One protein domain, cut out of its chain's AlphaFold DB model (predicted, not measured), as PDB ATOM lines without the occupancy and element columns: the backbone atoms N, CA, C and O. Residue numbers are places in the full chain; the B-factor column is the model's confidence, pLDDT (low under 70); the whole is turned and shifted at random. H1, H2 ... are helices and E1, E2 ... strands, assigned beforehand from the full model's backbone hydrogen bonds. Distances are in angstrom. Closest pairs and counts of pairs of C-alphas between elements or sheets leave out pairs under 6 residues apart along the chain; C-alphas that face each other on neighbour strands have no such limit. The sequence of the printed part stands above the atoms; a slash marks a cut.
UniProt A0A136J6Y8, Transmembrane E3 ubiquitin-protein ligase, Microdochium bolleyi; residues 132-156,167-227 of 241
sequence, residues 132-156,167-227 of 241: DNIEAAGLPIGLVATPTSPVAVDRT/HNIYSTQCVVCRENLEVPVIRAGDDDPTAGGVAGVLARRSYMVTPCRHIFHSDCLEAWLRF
ATOM      1  N   ASP A 132      22.857 -19.171  25.221       64.62
ATOM      2  CA  ASP A 132      22.744 -19.886  26.510       64.62
ATOM      3  C   ASP A 132      23.544 -19.210  27.643       64.62
ATOM      4  O   ASP A 132      23.152 -19.247  28.809       64.62
ATOM      5  N   ASN A 133      24.611 -18.486  27.301       63.72
ATOM      6  CA  ASN A 133      25.396 -17.695  28.248       63.72
ATOM      7  C   ASN A 133      24.683 -16.405  28.713       63.72
ATOM      8  O   ASN A 133      25.222 -15.690  29.564       63.72
ATOM      9  N   ILE A 134      23.485 -16.093  28.195       55.12
ATOM     10  CA  ILE A 134      22.667 -14.940  28.620       55.12
ATOM     11  C   ILE A 134      22.253 -15.078  30.091       55.12
ATOM     12  O   ILE A 134      22.323 -14.101  30.837       55.12
ATOM     13  N   GLU A 135      21.896 -16.286  30.533       48.28
ATOM     14  CA  GLU A 135      21.397 -16.534  31.894       48.28
ATOM     15  C   GLU A 135      22.518 -16.574  32.948       48.28
ATOM     16  O   GLU A 135      22.303 -16.229  34.108       48.28
ATOM     17  N   ALA A 136      23.749 -16.898  32.538       52.34
ATOM     18  CA  ALA A 136      24.931 -16.953  33.406       52.34
ATOM     19  C   ALA A 136      25.674 -15.603  33.541       52.34
ATOM     20  O   ALA A 136      26.811 -15.553  34.017       52.34
ATOM     21  N   ALA A 137      25.063 -14.498  33.092       55.53
ATOM     22  CA  ALA A 137      25.698 -13.184  32.959       55.53
ATOM     23  C   ALA A 137      26.944 -13.180  32.042       55.53
ATOM     24  O   ALA A 137      27.822 -12.331  32.182       55.53
ATOM     25  N   GLY A 138      27.037 -14.124  31.104       55.34
ATOM     26  CA  GLY A 138      28.157 -14.271  30.173       55.34
ATOM     27  C   GLY A 138      28.095 -13.342  28.960       55.34
ATOM     28  O   GLY A 138      29.087 -13.231  28.240       55.34
ATOM     29  N   LEU A 139      26.972 -12.647  28.731       65.50
ATOM     30  CA  LEU A 139      26.899 -11.652  27.666       65.50
ATOM     31  C   LEU A 139      27.488 -10.306  28.101       65.50
ATOM     32  O   LEU A 139      27.272  -9.843  29.226       65.50
ATOM     33  N   PRO A 140      28.210  -9.644  27.192       63.00
ATOM     34  CA  PRO A 140      28.750  -8.332  27.453       63.00
ATOM     35  C   PRO A 140      27.681  -7.262  27.708       63.00
ATOM     36  O   PRO A 140      26.574  -7.278  27.160       63.00
ATOM     37  N   ILE A 141      28.053  -6.292  28.539       62.44
ATOM     38  CA  ILE A 141      27.245  -5.144  28.942       62.44
ATOM     39  C   ILE A 141      26.877  -4.347  27.682       62.44
ATOM     40  O   ILE A 141      27.751  -3.911  26.936       62.44
ATOM     41  N   GLY A 142      25.574  -4.187  27.438       58.69
ATOM     42  CA  GLY A 142      25.022  -3.545  26.237       58.69
ATOM     43  C   GLY A 142      24.361  -4.508  25.245       58.69
ATOM     44  O   GLY A 142      23.534  -4.065  24.457       58.69
ATOM     45  N   LEU A 143      24.636  -5.815  25.326       63.00
ATOM     46  CA  LEU A 143      23.907  -6.836  24.559       63.00
ATOM     47  C   LEU A 143      22.646  -7.351  25.294       63.00
ATOM     48  O   LEU A 143      21.760  -7.918  24.668       63.00
ATOM     49  N   VAL A 144      22.552  -7.126  26.613       57.28
ATOM     50  CA  VAL A 144      21.500  -7.673  27.506       57.28
ATOM     51  C   VAL A 144      20.340  -6.682  27.768       57.28
ATOM     52  O   VAL A 144      19.464  -6.926  28.593       57.28
ATOM     53  N   ALA A 145      20.278  -5.539  27.083       46.56
ATOM     54  CA  ALA A 145      19.279  -4.511  27.390       46.56
ATOM     55  C   ALA A 145      17.917  -4.743  26.695       46.56
ATOM     56  O   ALA A 145      17.699  -4.247  25.600       46.56
ATOM     57  N   THR A 146      16.991  -5.395  27.417       37.16
ATOM     58  CA  THR A 146      15.506  -5.260  27.394       37.16
ATOM     59  C   THR A 146      14.712  -5.461  26.078       37.16
ATOM     60  O   THR A 146      15.197  -5.178  24.990       37.16
ATOM     61  N   PRO A 147      13.427  -5.889  26.143       37.75
ATOM     62  CA  PRO A 147      12.616  -6.273  24.972       37.75
ATOM     63  C   PRO A 147      12.244  -5.116  24.026       37.75
ATOM     64  O   PRO A 147      11.565  -5.327  23.024       37.75
ATOM     65  N   THR A 148      12.656  -3.888  24.331       36.28
ATOM     66  CA  THR A 148      12.421  -2.714  23.493       36.28
ATOM     67  C   THR A 148      13.689  -2.380  22.711       36.28
ATOM     68  O   THR A 148      14.468  -1.511  23.091       36.28
ATOM     69  N   SER A 149      13.838  -3.102  21.599       43.47
ATOM     70  CA  SER A 149      14.688  -2.813  20.436       43.47
ATOM     71  C   SER A 149      16.215  -2.810  20.614       43.47
ATOM     72  O   SER A 149      16.838  -1.748  20.592       43.47
ATOM     73  N   PRO A 150      16.863  -3.983  20.538       44.47
ATOM     74  CA  PRO A 150      18.029  -4.142  19.684       44.47
ATOM     75  C   PRO A 150      17.549  -4.304  18.233       44.47
ATOM     76  O   PRO A 150      16.646  -5.095  17.953       44.47
ATOM     77  N   VAL A 151      18.136  -3.571  17.284       45.28
ATOM     78  CA  VAL A 151      17.937  -3.879  15.861       45.28
ATOM     79  C   VAL A 151      18.683  -5.184  15.596       45.28
ATOM     80  O   VAL A 151      19.854  -5.180  15.228       45.28
ATOM     81  N   ALA A 152      18.023  -6.317  15.833       44.16
ATOM     82  CA  ALA A 152      18.417  -7.576  15.229       44.16
ATOM     83  C   ALA A 152      18.279  -7.366  13.722       44.16
ATOM     84  O   ALA A 152      17.181  -7.426  13.165       44.16
ATOM     85  N   VAL A 153      19.379  -7.014  13.060       43.47
ATOM     86  CA  VAL A 153      19.394  -6.992  11.606       43.47
ATOM     87  C   VAL A 153      19.420  -8.460  11.195       43.47
ATOM     88  O   VAL A 153      20.484  -9.069  11.111       43.47
ATOM     89  N   ASP A 154      18.244  -9.051  10.969       41.62
ATOM     90  CA  ASP A 154      18.119 -10.329  10.267       41.62
ATOM     91  C   ASP A 154      18.562 -10.088   8.817       41.62
ATOM     92  O   ASP A 154      17.759  -9.885   7.906       41.62
ATOM     93  N   ARG A 155      19.879 -10.014   8.592       45.31
ATOM     94  CA  ARG A 155      20.445 -10.127   7.252       45.31
ATOM     95  C   ARG A 155      20.362 -11.592   6.867       45.31
ATOM     96  O   ARG A 155      21.352 -12.316   6.881       45.31
ATOM     97  N   THR A 156      19.168 -12.019   6.479       40.50
ATOM     98  CA  THR A 156      19.004 -13.235   5.697       40.50
ATOM     99  C   THR A 156      19.647 -12.967   4.337       40.50
ATOM    100  O   THR A 156      19.054 -12.373   3.437       40.50
ATOM    101  N   HIS A 167      23.512 -17.512  12.368       64.25
ATOM    102  CA  HIS A 167      23.942 -16.751  13.554       64.25
ATOM    103  C   HIS A 167      23.125 -15.462  13.697       64.25
ATOM    104  O   HIS A 167      22.786 -14.830  12.695       64.25
ATOM    105  N   ASN A 168      22.834 -15.046  14.931       72.12
ATOM    106  CA  ASN A 168      22.223 -13.743  15.181       72.12
ATOM    107  C   ASN A 168      23.323 -12.686  15.249       72.12
ATOM    108  O   ASN A 168      24.270 -12.817  16.021       72.12
ATOM    109  N   ILE A 169      23.221 -11.636  14.437       77.00
ATOM    110  CA  ILE A 169      24.174 -10.524  14.464       77.00
ATOM    111  C   ILE A 169      23.572  -9.407  15.308       77.00
ATOM    112  O   ILE A 169      22.508  -8.874  14.988       77.00
ATOM    113  N   TYR A 170      24.273  -9.043  16.375       78.69
ATOM    114  CA  TYR A 170      23.916  -7.938  17.252       78.69
ATOM    115  C   TYR A 170      24.804  -6.739  16.942       78.69
ATOM    116  O   TYR A 170      26.023  -6.861  16.902       78.69
ATOM    117  N   SER A 171      24.207  -5.567  16.743       81.69
ATOM    118  CA  SER A 171      24.954  -4.321  16.563       81.69
ATOM    119  C   SER A 171      24.956  -3.504  17.855       81.69
ATOM    120  O   SER A 171      23.890  -3.165  18.369       81.69
ATOM    121  N   THR A 172      26.136  -3.138  18.344       84.81
ATOM    122  CA  THR A 172      26.335  -2.165  19.433       84.81
ATOM    123  C   THR A 172      27.296  -1.062  18.979       84.81
ATOM    124  O   THR A 172      27.869  -1.164  17.902       84.81
ATOM    125  N   GLN A 173      27.485   0.011  19.743       88.25
ATOM    126  CA  GLN A 173      28.430   1.081  19.390       88.25
ATOM    127  C   GLN A 173      29.768   0.893  20.107       88.25
ATOM    128  O   GLN A 173      29.812   0.722  21.325       88.25
ATOM    129  N   CYS A 174      30.880   0.982  19.374       91.88
ATOM    130  CA  CYS A 174      32.200   0.995  19.993       91.88
ATOM    131  C   CYS A 174      32.548   2.405  20.482       91.88
ATOM    132  O   CYS A 174      32.664   3.332  19.690       91.88
ATOM    133  N   VAL A 175      32.788   2.580  21.783       91.25
ATOM    134  CA  VAL A 175      33.073   3.906  22.376       91.25
ATOM    135  C   VAL A 175      34.417   4.496  21.919       91.25
ATOM    136  O   VAL A 175      34.609   5.711  21.970       91.25
ATOM    137  N   VAL A 176      35.346   3.658  21.448       93.50
ATOM    138  CA  VAL A 176      36.688   4.093  21.029       93.50
ATOM    139  C   VAL A 176      36.648   4.789  19.665       93.50
ATOM    140  O   VAL A 176      37.145   5.907  19.550       93.50
ATOM    141  N   CYS A 177      36.037   4.167  18.650       95.12
ATOM    142  CA  CYS A 177      35.928   4.738  17.297       95.12
ATOM    143  C   CYS A 177      34.581   5.419  17.008       95.12
ATOM    144  O   CYS A 177      34.493   6.200  16.069       95.12
ATOM    145  N   ARG A 178      33.553   5.173  17.830       92.31
ATOM    146  CA  ARG A 178      32.163   5.649  17.668       92.31
ATOM    147  C   ARG A 178      31.427   5.080  16.452       92.31
ATOM    148  O   ARG A 178      30.431   5.649  16.017       92.31
ATOM    149  N   GLU A 179      31.888   3.950  15.935       92.38
ATOM    150  CA  GLU A 179      31.249   3.236  14.830       92.38
ATOM    151  C   GLU A 179      30.478   2.009  15.333       92.38
ATOM    152  O   GLU A 179      30.689   1.520  16.451       92.38
ATOM    153  N   ASN A 180      29.571   1.506  14.491       89.38
ATOM    154  CA  ASN A 180      28.810   0.298  14.786       89.38
ATOM    155  C   ASN A 180      29.740  -0.926  14.816       89.38
ATOM    156  O   ASN A 180      30.568  -1.147  13.933       89.38
ATOM    157  N   LEU A 181      29.573  -1.731  15.854       88.56
ATOM    158  CA  LEU A 181      30.253  -2.985  16.108       88.56
ATOM    159  C   LEU A 181      29.237  -4.117  15.973       88.56
ATOM    160  O   LEU A 181      28.303  -4.220  16.767       88.56
ATOM    161  N   GLU A 182      29.432  -4.953  14.961       86.06
ATOM    162  CA  GLU A 182      28.622  -6.142  14.710       86.06
ATOM    163  C   GLU A 182      29.245  -7.352  15.416       86.06
ATOM    164  O   GLU A 182      30.424  -7.661  15.234       86.06
ATOM    165  N   VAL A 183      28.447  -8.032  16.234       83.94
ATOM    166  CA  VAL A 183      28.865  -9.146  17.081       83.94
ATOM    167  C   VAL A 183      27.985 -10.358  16.768       83.94
ATOM    168  O   VAL A 183      26.777 -10.306  17.017       83.94
ATOM    169  N   PRO A 184      28.542 -11.447  16.212       82.00
ATOM    170  CA  PRO A 184      27.796 -12.680  15.998       82.00
ATOM    171  C   PRO A 184      27.590 -13.424  17.324       82.00
ATOM    172  O   PRO A 184      28.541 -13.632  18.078       82.00
ATOM    173  N   VAL A 185      26.359 -13.859  17.585       78.50
ATOM    174  CA  VAL A 185      25.980 -14.698  18.729       78.50
ATOM    175  C   VAL A 185      25.339 -15.988  18.198       78.50
ATOM    176  O   VAL A 185      24.574 -15.972  17.225       78.50
ATOM    177  N   ILE A 186      25.760 -17.120  18.767       79.38
ATOM    178  CA  ILE A 186      25.392 -18.475  18.329       79.38
ATOM    179  C   ILE A 186      24.275 -19.035  19.200       79.38
ATOM    180  O   ILE A 186      24.461 -19.159  20.417       79.38
ATOM    181  N   ARG A 187      23.165 -19.445  18.567       72.19
ATOM    182  CA  ARG A 187      21.967 -19.915  19.275       72.19
ATOM    183  C   ARG A 187      22.284 -21.067  20.222       72.19
ATOM    184  O   ARG A 187      23.130 -21.919  19.950       72.19
ATOM    185  N   ALA A 188      21.560 -21.100  21.338       67.00
ATOM    186  CA  ALA A 188      21.621 -22.200  22.288       67.00
ATOM    187  C   ALA A 188      21.303 -23.530  21.578       67.00
ATOM    188  O   ALA A 188      20.266 -23.653  20.927       67.00
ATOM    189  N   GLY A 189      22.199 -24.511  21.703       66.19
ATOM    190  CA  GLY A 189      22.061 -25.828  21.072       66.19
ATOM    191  C   GLY A 189      22.639 -25.961  19.658       66.19
ATOM    192  O   GLY A 189      22.721 -27.086  19.173       66.19
ATOM    193  N   ASP A 190      23.093 -24.873  19.020       69.31
ATOM    194  CA  ASP A 190      23.795 -24.958  17.734       69.31
ATOM    195  C   ASP A 190      25.270 -25.371  17.928       69.31
ATOM    196  O   ASP A 190      25.985 -24.869  18.811       69.31
ATOM    197  N   ASP A 191      25.748 -26.270  17.061       66.69
ATOM    198  CA  ASP A 191      27.153 -26.687  17.014       66.69
ATOM    199  C   ASP A 191      28.076 -25.487  16.793       66.69
ATOM    200  O   ASP A 191      27.800 -24.629  15.950       66.69
ATOM    201  N   ASP A 192      29.220 -25.477  17.487       63.03
ATOM    202  CA  ASP A 192      30.229 -24.426  17.355       63.03
ATOM    203  C   ASP A 192      30.594 -24.192  15.873       63.03
ATOM    204  O   ASP A 192      31.160 -25.078  15.222       63.03
ATOM    205  N   PRO A 193      30.291 -23.020  15.287       57.66
ATOM    206  CA  PRO A 193      30.604 -22.745  13.891       57.66
ATOM    207  C   PRO A 193      32.112 -22.675  13.635       57.66
ATOM    208  O   PRO A 193      32.532 -22.768  12.481       57.66
ATOM    209  N   THR A 194      32.945 -22.569  14.679       56.12
ATOM    210  CA  THR A 194      34.403 -22.695  14.548       56.12
ATOM    211  C   THR A 194      34.848 -24.120  14.201       56.12
ATOM    212  O   THR A 194      35.922 -24.286  13.625       56.12
ATOM    213  N   ALA A 195      33.998 -25.133  14.420       54.81
ATOM    214  CA  ALA A 195      34.211 -26.490  13.914       54.81
ATOM    215  C   ALA A 195      34.001 -26.601  12.386       54.81
ATOM    216  O   ALA A 195      34.437 -27.572  11.775       54.81
ATOM    217  N   GLY A 196      33.349 -25.610  11.757       49.84
ATOM    218  CA  GLY A 196      32.943 -25.635  10.345       49.84
ATOM    219  C   GLY A 196      33.864 -24.911   9.355       49.84
ATOM    220  O   GLY A 196      33.593 -24.953   8.157       49.84
ATOM    221  N   GLY A 197      34.939 -24.246   9.803       57.78
ATOM    222  CA  GLY A 197      35.960 -23.681   8.909       57.78
ATOM    223  C   GLY A 197      36.448 -22.263   9.233       57.78
ATOM    224  O   GLY A 197      36.022 -21.609  10.184       57.78
ATOM    225  N   VAL A 198      37.372 -21.773   8.397       56.72
ATOM    226  CA  VAL A 198      38.137 -20.520   8.581       56.72
ATOM    227  C   VAL A 198      37.279 -19.256   8.734       56.72
ATOM    228  O   VAL A 198      37.687 -18.327   9.428       56.72
ATOM    229  N   ALA A 199      36.081 -19.219   8.144       57.72
ATOM    230  CA  ALA A 199      35.193 -18.056   8.188       57.72
ATOM    231  C   ALA A 199      34.642 -17.775   9.601       57.72
ATOM    232  O   ALA A 199      34.603 -16.620  10.024       57.72
ATOM    233  N   GLY A 200      34.296 -18.821  10.365       60.75
ATOM    234  CA  GLY A 200      33.833 -18.682  11.753       60.75
ATOM    235  C   GLY A 200      34.937 -18.194  12.698       60.75
ATOM    236  O   GLY A 200      34.692 -17.383  13.589       60.75
ATOM    237  N   VAL A 201      36.183 -18.612  12.448       63.94
ATOM    238  CA  VAL A 201      37.365 -18.162  13.205       63.94
ATOM    239  C   VAL A 201      37.686 -16.687  12.933       63.94
ATOM    240  O   VAL A 201      38.084 -15.963  13.846       63.94
ATOM    241  N   LEU A 202      37.501 -16.223  11.693       64.38
ATOM    242  CA  LEU A 202      37.717 -14.824  11.304       64.38
ATOM    243  C   LEU A 202      36.661 -13.882  11.892       64.38
ATOM    244  O   LEU A 202      37.026 -12.827  12.407       64.38
ATOM    245  N   ALA A 203      35.385 -14.275  11.891       64.00
ATOM    246  CA  ALA A 203      34.312 -13.477  12.488       64.00
ATOM    247  C   ALA A 203      34.498 -13.284  14.006       64.00
ATOM    248  O   ALA A 203      34.208 -12.216  14.533       64.00
ATOM    249  N   ARG A 204      35.061 -14.277  14.706       71.25
ATOM    250  CA  ARG A 204      35.387 -14.192  16.142       71.25
ATOM    251  C   ARG A 204      36.487 -13.173  16.455       71.25
ATOM    252  O   ARG A 204      36.563 -12.677  17.572       71.25
ATOM    253  N   ARG A 205      37.354 -12.863  15.488       78.88
ATOM    254  CA  ARG A 205      38.479 -11.934  15.669       78.88
ATOM    255  C   ARG A 205      38.119 -10.470  15.414       78.88
ATOM    256  O   ARG A 205      39.002  -9.634  15.573       78.88
ATOM    257  N   SER A 206      36.878 -10.129  15.054       85.62
ATOM    258  CA  SER A 206      36.471  -8.734  14.796       85.62
ATOM    259  C   SER A 206      36.160  -7.929  16.066       85.62
ATOM    260  O   SER A 206      36.277  -6.701  16.055       85.62
ATOM    261  N   TYR A 207      35.813  -8.599  17.167       88.81
ATOM    262  CA  TYR A 207      35.463  -7.973  18.441       88.81
ATOM    263  C   TYR A 207      36.290  -8.540  19.598       88.81
ATOM    264  O   TYR A 207      36.673  -9.705  19.586       88.81
ATOM    265  N   MET A 208      36.519  -7.731  20.631       90.56
ATOM    266  CA  MET A 208      37.112  -8.169  21.894       90.56
ATOM    267  C   MET A 208      36.172  -7.888  23.063       90.56
ATOM    268  O   MET A 208      35.528  -6.840  23.097       90.56
ATOM    269  N   VAL A 209      36.144  -8.795  24.039       89.62
ATOM    270  CA  VAL A 209      35.408  -8.674  25.301       89.62
ATOM    271  C   VAL A 209      36.397  -8.632  26.462       89.62
ATOM    272  O   VAL A 209      37.246  -9.510  26.621       89.62
ATOM    273  N   THR A 210      36.292  -7.600  27.290       90.50
ATOM    274  CA  THR A 210      37.129  -7.432  28.484       90.50
ATOM    275  C   THR A 210      36.626  -8.277  29.671       90.50
ATOM    276  O   THR A 210      35.452  -8.648  29.690       90.50
ATOM    277  N   PRO A 211      37.441  -8.511  30.723       87.25
ATOM    278  CA  PRO A 211      36.986  -9.139  31.974       87.25
ATOM    279  C   PRO A 211      35.820  -8.404  32.639       87.25
ATOM    280  O   PRO A 211      34.922  -9.021  33.202       87.25
ATOM    281  N   CYS A 212      35.790  -7.075  32.509       88.19
ATOM    282  CA  CYS A 212      34.676  -6.240  32.951       88.19
ATOM    283  C   CYS A 212      33.464  -6.259  32.000       88.19
ATOM    284  O   CYS A 212      32.556  -5.457  32.180       88.19
ATOM    285  N   ARG A 213      33.439  -7.162  31.007       86.75
ATOM    286  CA  ARG A 213      32.326  -7.428  30.080       86.75
ATOM    287  C   ARG A 213      31.965  -6.284  29.127       86.75
ATOM    288  O   ARG A 213      30.839  -6.228  28.646       86.75
ATOM    289  N   HIS A 214      32.898  -5.396  28.803       89.06
ATOM    290  CA  HIS A 214      32.710  -4.395  27.750       89.06
ATOM    291  C   HIS A 214      33.241  -4.907  26.403       89.06
ATOM    292  O   HIS A 214      34.245  -5.620  26.376       89.06
ATOM    293  N   ILE A 215      32.587  -4.528  25.295       89.88
ATOM    294  CA  ILE A 215      32.960  -4.948  23.930       89.88
ATOM    295  C   ILE A 215      33.514  -3.780  23.130       89.88
ATOM    296  O   ILE A 215      32.999  -2.663  23.197       89.88
ATOM    297  N   PHE A 216      34.515  -4.065  22.306       92.69
ATOM    298  CA  PHE A 216      35.102  -3.122  21.363       92.69
ATOM    299  C   PHE A 216      35.482  -3.850  20.070       92.69
ATOM    300  O   PHE A 216      35.605  -5.076  20.069       92.69
ATOM    301  N   HIS A 217      35.723  -3.117  18.978       93.06
ATOM    302  CA  HIS A 217      36.448  -3.694  17.841       93.06
ATOM    303  C   HIS A 217      37.836  -4.149  18.299       93.06
ATOM    304  O   HIS A 217      38.480  -3.461  19.100       93.06
ATOM    305  N   SER A 218      38.314  -5.271  17.761       92.44
ATOM    306  CA  SER A 218      39.641  -5.803  18.096       92.44
ATOM    307  C   SER A 218      40.751  -4.778  17.857       92.44
ATOM    308  O   SER A 218      41.568  -4.548  18.746       92.44
ATOM    309  N   ASP A 219      40.723  -4.087  16.714       93.12
ATOM    310  CA  ASP A 219      41.721  -3.067  16.368       93.12
ATOM    311  C   ASP A 219      41.692  -1.873  17.333       93.12
ATOM    312  O   ASP A 219      42.733  -1.337  17.719       93.12
ATOM    313  N   CYS A 220      40.492  -1.470  17.766       94.69
ATOM    314  CA  CYS A 220      40.303  -0.349  18.683       94.69
ATOM    315  C   CYS A 220      40.861  -0.653  20.074       94.69
ATOM    316  O   CYS A 220      41.579   0.171  20.647       94.69
ATOM    317  N   LEU A 221      40.543  -1.829  20.625       93.25
ATOM    318  CA  LEU A 221      41.038  -2.210  21.943       93.25
ATOM    319  C   LEU A 221      42.535  -2.532  21.905       93.25
ATOM    320  O   LEU A 221      43.253  -2.130  22.817       93.25
ATOM    321  N   GLU A 222      43.036  -3.170  20.844       92.38
ATOM    322  CA  GLU A 222      44.472  -3.415  20.686       92.38
ATOM    323  C   GLU A 222      45.262  -2.102  20.644       92.38
ATOM    324  O   GLU A 222      46.252  -1.949  21.365       92.38
ATOM    325  N   ALA A 223      44.814  -1.124  19.848       91.50
ATOM    326  CA  ALA A 223      45.442   0.192  19.793       91.50
ATOM    327  C   ALA A 223      45.422   0.888  21.161       91.50
ATOM    328  O   ALA A 223      46.428   1.469  21.565       91.50
ATOM    329  N   TRP A 224      44.316   0.787  21.902       92.62
ATOM    330  CA  TRP A 224      44.181   1.366  23.238       92.62
ATOM    331  C   TRP A 224      45.131   0.728  24.264       92.62
ATOM    332  O   TRP A 224      45.841   1.439  24.983       92.62
ATOM    333  N   LEU A 225      45.206  -0.607  24.291       90.69
ATOM    334  CA  LEU A 225      46.037  -1.369  25.232       90.69
ATOM    335  C   LEU A 225      47.542  -1.128  25.038       90.69
ATOM    336  O   LEU A 225      48.308  -1.281  25.991       90.69
ATOM    337  N   ARG A 226      47.974  -0.670  23.853       87.31
ATOM    338  CA  ARG A 226      49.358  -0.204  23.624       87.31
ATOM    339  C   ARG A 226      49.713   1.036  24.455       87.31
ATOM    340  O   ARG A 226      50.889   1.231  24.754       87.31
ATOM    341  N   PHE A 227      48.729   1.854  24.839       87.62
ATOM    342  CA  PHE A 227      48.934   3.065  25.643       87.62
ATOM    343  C   PHE A 227      48.545   2.878  27.113       87.62
ATOM    344  O   PHE A 227      49.256   3.353  28.006       87.62
TER     345      PHE A 227
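This is residues 132 to 156 and 167 to 227 of the 241 residues of the protein "Transmembrane E3 ubiquitin-protein ligase" of Microdochium bolleyi (UniProt A0A136J6Y8). Two small strand hairpins stand at the heart of this model: the longer one, E1 and E2, lies nearest the middle, and the short one, E3 and E4, sits beside E2. H3 runs on from E4 to one end of the whole, H1 and H2 make a small corner off to one side of E2, where the C-alpha of Ala 203 in H2 comes within 7.4 A of that of Pro 184, and residues 132 to 156 form a long loop with no named element. The printed part has 86 residues, in the order E1 E2 H1 H2 E3 E4 H3; each sheet is an antiparallel pair, and the class is mixed, with 37 residues in named elements, under half. It is compact, with a radius of gyration of the C-alphas of 13.5 A and spans of 40 by 35 by 27 A.

Start at C-alpha 132, (22.744, -19.886, 26.510), and pass residues 132 to 156. Find E1, residues 168 to 173, 16.6 A long, from C-alpha 168 at (22.223, -13.743, 15.181). Next come E2, 180 to 185, 15.8 A; H1, 193 to 196, 5.1 A; H2, 198 to 204, 10.2 A; E3, 207 to 209, 6.9 A; E4, 215 to 217, 7.1 A; and H3, 218 to 225, 10.6 A, ending at (46.037, -1.369, 25.232).

In the hairpin E1 and E2, at 150 degrees, look for N 170 and O 183, 2.9 A apart. In the hairpin E3 and E4, at 151 degrees, N 208 and O 216 are 2.9 A apart. The closest C-alphas of E2 and E4, Leu 181 and His 217, are 6.5 A apart; those of E3 and H3, Tyr 207 and Ser 218, 4.7 A. H1 and H2 only just touch, only at the corner, with 3 pairs of C-alphas within 8 A, Thr 194 and Gly 200 closest at 4.9 A. H2 and H3 are apart. Every O i to N i+4 pair is within hydrogen-bond range in H2 and H3; H1 is too short for one.

The farthest C-alphas, Gly 189 and Phe 227, are 39.7 A apart. Residues 157 to 166 are not printed, and the gap from C-alpha 156 to 167 is 9.9 A. No link is long. Confidence is under 70 in residues 132 to 156, 167 and 188 to 203.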